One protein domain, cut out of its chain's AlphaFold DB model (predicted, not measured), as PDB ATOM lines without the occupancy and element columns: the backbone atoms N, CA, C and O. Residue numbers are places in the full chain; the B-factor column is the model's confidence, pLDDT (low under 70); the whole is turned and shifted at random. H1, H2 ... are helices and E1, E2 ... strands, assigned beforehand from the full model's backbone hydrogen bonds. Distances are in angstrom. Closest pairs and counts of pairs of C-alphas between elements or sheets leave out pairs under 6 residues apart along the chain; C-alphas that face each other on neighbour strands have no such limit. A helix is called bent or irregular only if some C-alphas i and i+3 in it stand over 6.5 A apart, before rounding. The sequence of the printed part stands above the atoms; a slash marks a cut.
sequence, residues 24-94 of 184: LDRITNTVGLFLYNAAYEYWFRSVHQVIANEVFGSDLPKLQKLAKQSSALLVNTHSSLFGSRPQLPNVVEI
ATOM      1  N   LEU A  24     -19.195 -16.936  -6.569       94.81
ATOM      2  CA  LEU A  24     -17.946 -16.392  -7.110       94.81
ATOM      3  C   LEU A  24     -18.069 -16.066  -8.600       94.81
ATOM      4  O   LEU A  24     -17.566 -15.029  -9.038       94.81
ATOM      5  N   ASP A  25     -18.802 -16.886  -9.355       94.31
ATOM      6  CA  ASP A  25     -19.122 -16.607 -10.758       94.31
ATOM      7  C   ASP A  25     -19.893 -15.288 -10.871       94.31
ATOM      8  O   ASP A  25     -19.558 -14.443 -11.694       94.31
ATOM      9  N   ARG A  26     -20.887 -15.054 -10.000       94.75
ATOM     10  CA  ARG A  26     -21.681 -13.811  -9.987       94.75
ATOM     11  C   ARG A  26     -20.846 -12.585  -9.637       94.75
ATOM     12  O   ARG A  26     -21.034 -11.538 -10.257       94.75
ATOM     13  N   ILE A  27     -19.925 -12.693  -8.674       94.94
ATOM     14  CA  ILE A  27     -18.985 -11.607  -8.353       94.94
ATOM     15  C   ILE A  27     -18.120 -11.298  -9.572       94.94
ATOM     16  O   ILE A  27     -18.055 -10.151 -10.011       94.94
ATOM     17  N   THR A  28     -17.507 -12.329 -10.152       94.81
ATOM     18  CA  THR A  28     -16.622 -12.188 -11.313       94.81
ATOM     19  C   THR A  28     -17.376 -11.609 -12.508       94.81
ATOM     20  O   THR A  28     -16.885 -10.699 -13.170       94.81
ATOM     21  N   ASN A  29     -18.608 -12.060 -12.736       94.44
ATOM     22  CA  ASN A  29     -19.487 -11.552 -13.778       94.44
ATOM     23  C   ASN A  29     -19.856 -10.077 -13.564       94.44
ATOM     24  O   ASN A  29     -19.842  -9.297 -14.510       94.44
ATOM     25  N   THR A  30     -20.135  -9.677 -12.321       94.00
ATOM     26  CA  THR A  30     -20.457  -8.284 -11.968       94.00
ATOM     27  C   THR A  30     -19.265  -7.361 -12.201       94.00
ATOM     28  O   THR A  30     -19.405  -6.324 -12.850       94.00
ATOM     29  N   VAL A  31     -18.078  -7.753 -11.728       94.44
ATOM     30  CA  VAL A  31     -16.837  -6.998 -11.959       94.44
ATOM     31  C   VAL A  31     -16.518  -6.939 -13.454       94.44
ATOM     32  O   VAL A  31     -16.221  -5.867 -13.977       94.44
ATOM     33  N   GLY A  32     -16.645  -8.061 -14.163       93.25
ATOM     34  CA  GLY A  32     -16.434  -8.138 -15.606       93.25
ATOM     35  C   GLY A  32     -17.373  -7.229 -16.395       93.25
ATOM     36  O   GLY A  32     -16.916  -6.510 -17.279       93.25
ATOM     37  N   LEU A  33     -18.663  -7.193 -16.044       91.88
ATOM     38  CA  LEU A  33     -19.637  -6.293 -16.664       91.88
ATOM     39  C   LEU A  33     -19.275  -4.821 -16.434       91.88
ATOM     40  O   LEU A  33     -19.340  -4.020 -17.367       91.88
ATOM     41  N   PHE A  34     -18.861  -4.462 -15.216       91.75
ATOM     42  CA  PHE A  34     -18.428  -3.100 -14.910       91.75
ATOM     43  C   PHE A  34     -17.198  -2.694 -15.735       91.75
ATOM     44  O   PHE A  34     -17.210  -1.644 -16.378       91.75
ATOM     45  N   LEU A  35     -16.168  -3.545 -15.769       93.12
ATOM     46  CA  LEU A  35     -14.949  -3.302 -16.545       93.12
ATOM     47  C   LEU A  35     -15.239  -3.211 -18.045       93.12
ATOM     48  O   LEU A  35     -14.735  -2.311 -18.712       93.12
ATOM     49  N   TYR A  36     -16.085  -4.102 -18.566       90.81
ATOM     50  CA  TYR A  36     -16.515  -4.079 -19.960       90.81
ATOM     51  C   TYR A  36     -17.229  -2.772 -20.308       90.81
ATOM     52  O   TYR A  36     -16.890  -2.135 -21.303       90.81
ATOM     53  N   ASN A  37     -18.176  -2.335 -19.475       89.31
ATOM     54  CA  ASN A  37     -18.889  -1.082 -19.696       89.31
ATOM     55  C   ASN A  37     -17.936   0.117 -19.645       89.31
ATOM     56  O   ASN A  37     -17.984   0.956 -20.538       89.31
ATOM     57  N   ALA A  38     -17.028   0.178 -18.667       91.38
ATOM     58  CA  ALA A  38     -16.035   1.248 -18.577       91.38
ATOM     59  C   ALA A  38     -15.113   1.288 -19.810       91.38
ATOM     60  O   ALA A  38     -14.899   2.351 -20.395       91.38
ATOM     61  N   ALA A  39     -14.625   0.127 -20.254       92.19
ATOM     62  CA  ALA A  39     -13.830  -0.002 -21.471       92.19
ATOM     63  C   ALA A  39     -14.619   0.420 -22.721       92.19
ATOM     64  O   ALA A  39     -14.090   1.118 -23.584       92.19
ATOM     65  N   TYR A  40     -15.900   0.047 -22.809       89.56
ATOM     66  CA  TYR A  40     -16.774   0.430 -23.915       89.56
ATOM     67  C   TYR A  40     -16.995   1.946 -23.988       89.56
ATOM     68  O   TYR A  40     -16.894   2.549 -25.060       89.56
ATOM     69  N   GLU A  41     -17.276   2.566 -22.842       87.50
ATOM     70  CA  GLU A  41     -17.421   4.016 -22.714       87.50
ATOM     71  C   GLU A  41     -16.143   4.745 -23.139       87.50
ATOM     72  O   GLU A  41     -16.210   5.706 -23.903       87.50
ATOM     73  N   TYR A  42     -14.984   4.265 -22.684       88.12
ATOM     74  CA  TYR A  42     -13.706   4.923 -22.925       88.12
ATOM     75  C   TYR A  42     -13.186   4.737 -24.359       88.12
ATOM     76  O   TYR A  42     -12.792   5.711 -24.997       88.12
ATOM     77  N   TRP A  43     -13.197   3.511 -24.893       90.50
ATOM     78  CA  TRP A  43     -12.587   3.214 -26.196       90.50
ATOM     79  C   TRP A  43     -13.522   3.405 -27.385       90.50
ATOM     80  O   TRP A  43     -13.076   3.836 -28.445       90.50
ATOM     81  N   PHE A  44     -14.807   3.081 -27.243       90.75
ATOM     82  CA  PHE A  44     -15.695   2.964 -28.403       90.75
ATOM     83  C   PHE A  44     -16.679   4.120 -28.514       90.75
ATOM     84  O   PHE A  44     -16.922   4.612 -29.614       90.75
ATOM     85  N   ARG A  45     -17.252   4.589 -27.399       87.69
ATOM     86  CA  ARG A  45     -18.374   5.536 -27.465       87.69
ATOM     87  C   ARG A  45     -18.029   6.847 -28.161       87.69
ATOM     88  O   ARG A  45     -18.799   7.290 -29.010       87.69
ATOM     89  N   SER A  46     -16.901   7.456 -27.809       87.06
ATOM     90  CA  SER A  46     -16.468   8.718 -28.418       87.06
ATOM     91  C   SER A  46     -16.211   8.549 -29.914       87.06
ATOM     92  O   SER A  46     -16.681   9.358 -30.707       87.06
ATOM     93  N   VAL A  47     -15.555   7.454 -30.306       92.25
ATOM     94  CA  VAL A  47     -15.271   7.138 -31.712       92.25
ATOM     95  C   VAL A  47     -16.569   6.941 -32.497       92.25
ATOM     96  O   VAL A  47     -16.751   7.543 -33.550       92.25
ATOM     97  N   HIS A  48     -17.511   6.164 -31.959       93.44
ATOM     98  CA  HIS A  48     -18.810   5.947 -32.594       93.44
ATOM     99  C   HIS A  48     -19.598   7.251 -32.755       93.44
ATOM    100  O   HIS A  48     -20.245   7.444 -33.780       93.44
ATOM    101  N   GLN A  49     -19.541   8.153 -31.768       93.69
ATOM    102  CA  GLN A  49     -20.206   9.451 -31.863       93.69
ATOM    103  C   GLN A  49     -19.590  10.329 -32.955       93.69
ATOM    104  O   GLN A  49     -20.335  10.960 -33.694       93.69
ATOM    105  N   VAL A  50     -18.258  10.369 -33.066       93.81
ATOM    106  CA  VAL A  50     -17.567  11.140 -34.114       93.81
ATOM    107  C   VAL A  50     -17.986  10.647 -35.497       93.81
ATOM    108  O   VAL A  50     -18.469  11.443 -36.294       93.81
ATOM    109  N   ILE A  51     -17.918   9.334 -35.732       94.88
ATOM    110  CA  ILE A  51     -18.340   8.722 -37.001       94.88
ATOM    111  C   ILE A  51     -19.811   9.043 -37.300       94.88
ATOM    112  O   ILE A  51     -20.166   9.386 -38.425       94.88
ATOM    113  N   ALA A  52     -20.687   8.959 -36.296       95.25
ATOM    114  CA  ALA A  52     -22.098   9.276 -36.485       95.25
ATOM    115  C   ALA A  52     -22.317  10.759 -36.828       95.25
ATOM    116  O   ALA A  52     -23.130  11.063 -37.694       95.25
ATOM    117  N   ASN A  53     -21.575  11.673 -36.206       95.75
ATOM    118  CA  ASN A  53     -21.673  13.101 -36.497       95.75
ATOM    119  C   ASN A  53     -21.177  13.445 -37.911       95.75
ATOM    120  O   ASN A  53     -21.744  14.321 -38.557       95.75
ATOM    121  N   GLU A  54     -20.142  12.761 -38.403       96.00
ATOM    122  CA  GLU A  54     -19.642  12.948 -39.773       96.00
ATOM    123  C   GLU A  54     -20.692  12.572 -40.824       96.00
ATOM    124  O   GLU A  54     -20.809  13.236 -41.851       96.00
ATOM    125  N   VAL A  55     -21.473  11.521 -40.560       96.06
ATOM    126  CA  VAL A  55     -22.478  11.006 -41.501       96.06
ATOM    127  C   VAL A  55     -23.825  11.720 -41.363       96.06
ATOM    128  O   VAL A  55     -24.484  11.978 -42.368       96.06
ATOM    129  N   PHE A  56     -24.254  12.023 -40.135       95.38
ATOM    130  CA  PHE A  56     -25.611  12.500 -39.838       95.38
ATOM    131  C   PHE A  56     -25.690  13.966 -39.395       95.38
ATOM    132  O   PHE A  56     -26.798  14.466 -39.221       95.38
ATOM    133  N   GLY A  57     -24.556  14.652 -39.234       94.44
ATOM    134  CA  GLY A  57     -24.492  16.048 -38.799       94.44
ATOM    135  C   GLY A  57     -23.995  16.219 -37.362       94.44
ATOM    136  O   GLY A  57     -24.145  15.350 -36.501       94.44
ATOM    137  N   SER A  58     -23.376  17.368 -37.087       90.12
ATOM    138  CA  SER A  58     -22.804  17.699 -35.773       90.12
ATOM    139  C   SER A  58     -23.851  17.999 -34.696       90.12
ATOM    140  O   SER A  58     -23.525  18.014 -33.509       90.12
ATOM    141  N   ASP A  59     -25.101  18.215 -35.096       93.31
ATOM    142  CA  ASP A  59     -26.273  18.419 -34.248       93.31
ATOM    143  C   ASP A  59     -26.903  17.105 -33.751       93.31
ATOM    144  O   ASP A  59     -27.823  17.132 -32.926       93.31
ATOM    145  N   LEU A  60     -26.387  15.948 -34.191       93.69
ATOM    146  CA  LEU A  60     -26.859  14.636 -33.764       93.69
ATOM    147  C   LEU A  60     -26.795  14.494 -32.226       93.69
ATOM    148  O   LEU A  60     -25.728  14.644 -31.616       93.69
ATOM    149  N   PRO A  61     -27.910  14.135 -31.558       93.25
ATOM    150  CA  PRO A  61     -27.891  13.849 -30.133       93.25
ATOM    151  C   PRO A  61     -26.934  12.701 -29.795       93.25
ATOM    152  O   PRO A  61     -26.662  11.821 -30.611       93.25
ATOM    153  N   LYS A  62     -26.482  12.649 -28.536       91.81
ATOM    154  CA  LYS A  62     -25.638  11.541 -28.066       91.81
ATOM    155  C   LYS A  62     -26.289  10.193 -28.390       91.81
ATOM    156  O   LYS A  62     -27.427   9.957 -27.981       91.81
ATOM    157  N   LEU A  63     -25.547   9.280 -29.017       90.88
ATOM    158  CA  LEU A  63     -26.042   7.958 -29.426       90.88
ATOM    159  C   LEU A  63     -26.685   7.182 -28.265       90.88
ATOM    160  O   LEU A  63     -27.702   6.516 -28.438       90.88
ATOM    161  N   GLN A  64     -26.148   7.320 -27.048       86.69
ATOM    162  CA  GLN A  64     -26.731   6.716 -25.844       86.69
ATOM    163  C   GLN A  64     -28.147   7.235 -25.549       86.69
ATOM    164  O   GLN A  64     -29.006   6.465 -25.124       86.69
ATOM    165  N   LYS A  65     -28.389   8.535 -25.752       88.75
ATOM    166  CA  LYS A  65     -29.701   9.152 -25.542       88.75
ATOM    167  C   LYS A  65     -30.692   8.618 -26.572       88.75
ATOM    168  O   LYS A  65     -31.757   8.155 -26.182       88.75
ATOM    169  N   LEU A  66     -30.292   8.573 -27.844       89.19
ATOM    170  CA  LEU A  66     -31.098   7.991 -28.920       89.19
ATOM    171  C   LEU A  66     -31.463   6.529 -28.622       89.19
ATOM    172  O   LEU A  66     -32.630   6.157 -28.681       89.19
ATOM    173  N   ALA A  67     -30.491   5.724 -28.184       86.12
ATOM    174  CA  ALA A  67     -30.712   4.323 -27.825       86.12
ATOM    175  C   ALA A  67     -31.648   4.118 -26.617       86.12
ATOM    176  O   ALA A  67     -32.216   3.040 -26.470       86.12
ATOM    177  N   LYS A  68     -31.789   5.112 -25.729       84.56
ATOM    178  CA  LYS A  68     -32.740   5.080 -24.601       84.56
ATOM    179  C   LYS A  68     -34.143   5.558 -24.986       84.56
ATOM    180  O   LYS A  68     -35.088   5.261 -24.268       84.56
ATOM    181  N   GLN A  69     -34.278   6.300 -26.085       87.62
ATOM    182  CA  GLN A  69     -35.550   6.850 -26.564       87.62
ATOM    183  C   GLN A  69     -36.254   5.944 -27.588       87.62
ATOM    184  O   GLN A  69     -37.299   6.320 -28.113       87.62
ATOM    185  N   SER A  70     -35.705   4.764 -27.891       86.38
ATOM    186  CA  SER A  70     -36.310   3.843 -28.849       86.38
ATOM    187  C   SER A  70     -37.640   3.274 -28.336       86.38
ATOM    188  O   SER A  70     -37.727   2.706 -27.245       86.38
ATOM    189  N   SER A  71     -38.689   3.396 -29.152       90.94
ATOM    190  CA  SER A  71     -40.028   2.879 -28.826       90.94
ATOM    191  C   SER A  71     -40.132   1.362 -28.969       90.94
ATOM    192  O   SER A  71     -40.942   0.744 -28.288       90.94
ATOM    193  N   ALA A  72     -39.311   0.769 -29.837       91.88
ATOM    194  CA  ALA A  72     -39.195  -0.670 -30.022       91.88
ATOM    195  C   ALA A  72     -37.745  -1.045 -30.353       91.88
ATOM    196  O   ALA A  72     -37.035  -0.300 -31.033       91.88
ATOM    197  N   LEU A  73     -37.316  -2.211 -29.882       91.31
ATOM    198  CA  LEU A  73     -36.038  -2.827 -30.208       91.31
ATOM    199  C   LEU A  73     -36.308  -4.209 -30.799       91.31
ATOM    200  O   LEU A  73     -36.655  -5.141 -30.077       91.31
ATOM    201  N   LEU A  74     -36.143  -4.331 -32.115       93.25
ATOM    202  CA  LEU A  74     -36.277  -5.603 -32.813       93.25
ATOM    203  C   LEU A  74     -34.941  -6.349 -32.748       93.25
ATOM    204  O   LEU A  74     -33.933  -5.859 -33.259       93.25
ATOM    205  N   VAL A  75     -34.918  -7.516 -32.108       91.75
ATOM    206  CA  VAL A  75     -33.689  -8.302 -31.915       91.75
ATOM    207  C   VAL A  75     -33.761  -9.621 -32.671       91.75
ATOM    208  O   VAL A  75     -34.732 -10.364 -32.562       91.75
ATOM    209  N   ASN A  76     -32.708  -9.948 -33.422       93.50
ATOM    210  CA  ASN A  76     -32.571 -11.239 -34.102       93.50
ATOM    211  C   ASN A  76     -32.063 -12.314 -33.122       93.50
ATOM    212  O   ASN A  76     -31.004 -12.907 -33.312       93.50
ATOM    213  N   THR A  77     -32.800 -12.511 -32.031       91.06
ATOM    214  CA  THR A  77     -32.580 -13.560 -31.030       91.06
ATOM    215  C   THR A  77     -33.882 -14.305 -30.794       91.06
ATOM    216  O   THR A  77     -34.948 -13.845 -31.201       91.06
ATOM    217  N   HIS A  78     -33.792 -15.468 -30.159       91.25
ATOM    218  CA  HIS A  78     -34.960 -16.196 -29.697       91.25
ATOM    219  C   HIS A  78     -34.638 -16.907 -28.381       91.25
ATOM    220  O   HIS A  78     -33.563 -17.501 -28.233       91.25
ATOM    221  N   SER A  79     -35.578 -16.877 -27.438       87.69
ATOM    222  CA  SER A  79     -35.447 -17.514 -26.120       87.69
ATOM    223  C   SER A  79     -35.091 -19.009 -26.157       87.69
ATOM    224  O   SER A  79     -34.431 -19.492 -25.239       87.69
ATOM    225  N   SER A  80     -35.444 -19.743 -27.219       89.62
ATOM    226  CA  SER A  80     -35.056 -21.159 -27.366       89.62
ATOM    227  C   SER A  80     -33.545 -21.372 -27.522       89.62
ATOM    228  O   SER A  80     -33.050 -22.432 -27.159       89.62
ATOM    229  N   LEU A  81     -32.815 -20.381 -28.047       86.25
ATOM    230  CA  LEU A  81     -31.364 -20.460 -28.259       86.25
ATOM    231  C   LEU A  81     -30.578 -19.859 -27.092       86.25
ATOM    232  O   LEU A  81     -29.540 -20.386 -26.704       86.25
ATOM    233  N   PHE A  82     -31.065 -18.751 -26.529       80.62
ATOM    234  CA  PHE A  82     -30.335 -17.974 -25.516       80.62
ATOM    235  C   PHE A  82     -30.878 -18.153 -24.088       80.62
ATOM    236  O   PHE A  82     -30.364 -17.560 -23.131       80.62
ATOM    237  N   GLY A  83     -31.904 -18.991 -23.937       82.88
ATOM    238  CA  GLY A  83     -32.657 -19.170 -22.706       82.88
ATOM    239  C   GLY A  83     -33.588 -17.993 -22.406       82.88
ATOM    240  O   GLY A  83     -33.517 -16.921 -23.011       82.88
ATOM    241  N   SER A  84     -34.460 -18.188 -21.419       83.25
ATOM    242  CA  SER A  84     -35.326 -17.116 -20.931       83.25
ATOM    243  C   SER A  84     -34.507 -16.058 -20.186       83.25
ATOM    244  O   SER A  84     -33.639 -16.374 -19.362       83.25
ATOM    245  N   ARG A  85     -34.778 -14.787 -20.483       83.50
ATOM    246  CA  ARG A  85     -34.230 -13.635 -19.764       83.50
ATOM    247  C   ARG A  85     -35.290 -12.536 -19.676       83.50
ATOM    248  O   ARG A  85     -36.063 -12.389 -20.622       83.50
ATOM    249  N   PRO A  86     -35.318 -11.751 -18.587       85.81
ATOM    250  CA  PRO A  86     -36.192 -10.593 -18.497       85.81
ATOM    251  C   PRO A  86     -35.937  -9.627 -19.658       85.81
ATOM    252  O   PRO A  86     -34.795  -9.245 -19.931       85.81
ATOM    253  N   GLN A  87     -37.006  -9.263 -20.354       87.25
ATOM    254  CA  GLN A  87     -37.001  -8.265 -21.414       87.25
ATOM    255  C   GLN A  87     -38.009  -7.181 -21.065       87.25
ATOM    256  O   GLN A  87     -39.062  -7.461 -20.488       87.25
ATOM    257  N   LEU A  88     -37.689  -5.940 -21.422       88.38
ATOM    258  CA  LEU A  88     -38.680  -4.876 -21.387       88.38
ATOM    259  C   LEU A  88     -39.744  -5.119 -22.471       88.38
ATOM    260  O   LEU A  88     -39.411  -5.673 -23.521       88.38
ATOM    261  N   PRO A  89     -40.993  -4.655 -22.280       88.50
ATOM    262  CA  PRO A  89     -42.068  -4.850 -23.258       88.50
ATOM    263  C   PRO A  89     -41.768  -4.304 -24.661       88.50
ATOM    264  O   PRO A  89     -42.364  -4.749 -25.634       88.50
ATOM    265  N   ASN A  90     -40.854  -3.334 -24.779       90.38
ATOM    266  CA  ASN A  90     -40.443  -2.765 -26.059       90.38
ATOM    267  C   ASN A  90     -39.382  -3.597 -26.799       90.38
ATOM    268  O   ASN A  90     -39.008  -3.228 -27.910       90.38
ATOM    269  N   VAL A  91     -38.874  -4.690 -26.223       91.44
ATOM    270  CA  VAL A  91     -37.947  -5.599 -26.909       91.44
ATOM    271  C   VAL A  91     -38.736  -6.731 -27.556       91.44
ATOM    272  O   VAL A  91     -39.372  -7.527 -26.870       91.44
ATOM    273  N   VAL A  92     -38.672  -6.813 -28.884       92.06
ATOM    274  CA  VAL A  92     -39.401  -7.801 -29.684       92.06
ATOM    275  C   VAL A  92     -38.402  -8.743 -30.342       92.06
ATOM    276  O   VAL A  92     -37.572  -8.328 -31.154       92.06
ATOM    277  N   GLU A  93     -38.480 -10.023 -29.988       92.88
ATOM    278  CA  GLU A  93     -37.682 -11.073 -30.615       92.88
ATOM    279  C   GLU A  93     -38.231 -11.388 -32.014       92.88
ATOM    280  O   GLU A  93     -39.355 -11.855 -32.168       92.88
ATOM    281  N   ILE A  94     -37.420 -11.127 -33.040       94.81
ATOM    282  CA  ILE A  94     -37.694 -11.415 -34.458       94.81
ATOM    283  C   ILE A  94     -36.663 -12.406 -35.018       94.81
ATOM    284  O   ILE A  94     -36.253 -12.327 -36.180       94.81
TER     285      ILE A  94
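AT A GLANCE: This is residues 24 to 94 of the 184 residues of a protein of Camponotus floridanus (UniProt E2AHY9). The model is an open, U-like shape: the long bent helix H1 makes one side, and the chain folds back through the short helix H2 into a second side that ends in a small two-stranded sheet, E1 and E2, and a loop with the short helix H3. The space between the sides is empty, and residues 24 to 44 of H1 stand free. The printed part has 71 residues, with three named helices and two strands in the order H1, H2, E1, H3, E2; the sheet is E1 beside E2, parallel, and the class is mostly helix. The whole is loose, with a radius of gyration of the C-alphas of 15.9 A and spans of 42 by 31 by 17 A.

HOW THE PARTS SIT: E1, residues 73 to 75, and E2, residues 91 to 93, are parallel neighbours at 26 degrees; C-alphas 74 and 92 face each other at 4.9 A, and N 75 and O 92 are within hydrogen-bond range at 2.9 A. With H3, residues 79 to 82, they form a strand-helix-strand unit, two parallel neighbour strands with a helix between, and its crossover is right-handed. H1, residues 24 to 56, was assigned as one helix by its hydrogen bonds but is bent: C-alphas 43 and 46 are 7.1 A apart, and its arms H1a, residues 24 to 43, and H1b, residues 46 to 56, stand at a steep tilt of 49 degrees. H2, residues 63 to 68, and H1b are close but not clearly touching, about perpendicular at 89 degrees; their closest C-alphas, of Gln 49 and Leu 63, are 6.5 A apart. H1a is apart from H2, H3, E1 and E2. In H1a, H1b and H2 every O i to N i+4 pair is within hydrogen-bond range; H3 is too short for such a pair, and its one O i to N i+3 pair is not within range.

IN THESE COORDINATES: H1a runs 27.9 A from C-alpha 24 at (-17.946, -16.392, -7.110), and H1b 15.1 A to C-alpha 56 at (-25.611, 12.500, -39.838). H2 measures 8.7 A, E1 6.2 A, H3 5.2 A and E2 6.6 A, ending with C-alpha 93 at (-37.682, -11.073, -30.615).

THE WHOLE: The two C-alphas farthest apart, those of Leu 24 and Gly 57, are 45.8 A apart. Residues 80 to 87, of which 80 to 82 belong to H3, also stand free. The printed part has no cut and no long link. The mean pLDDT of the printed part is 90.9, and no printed residue is under 70.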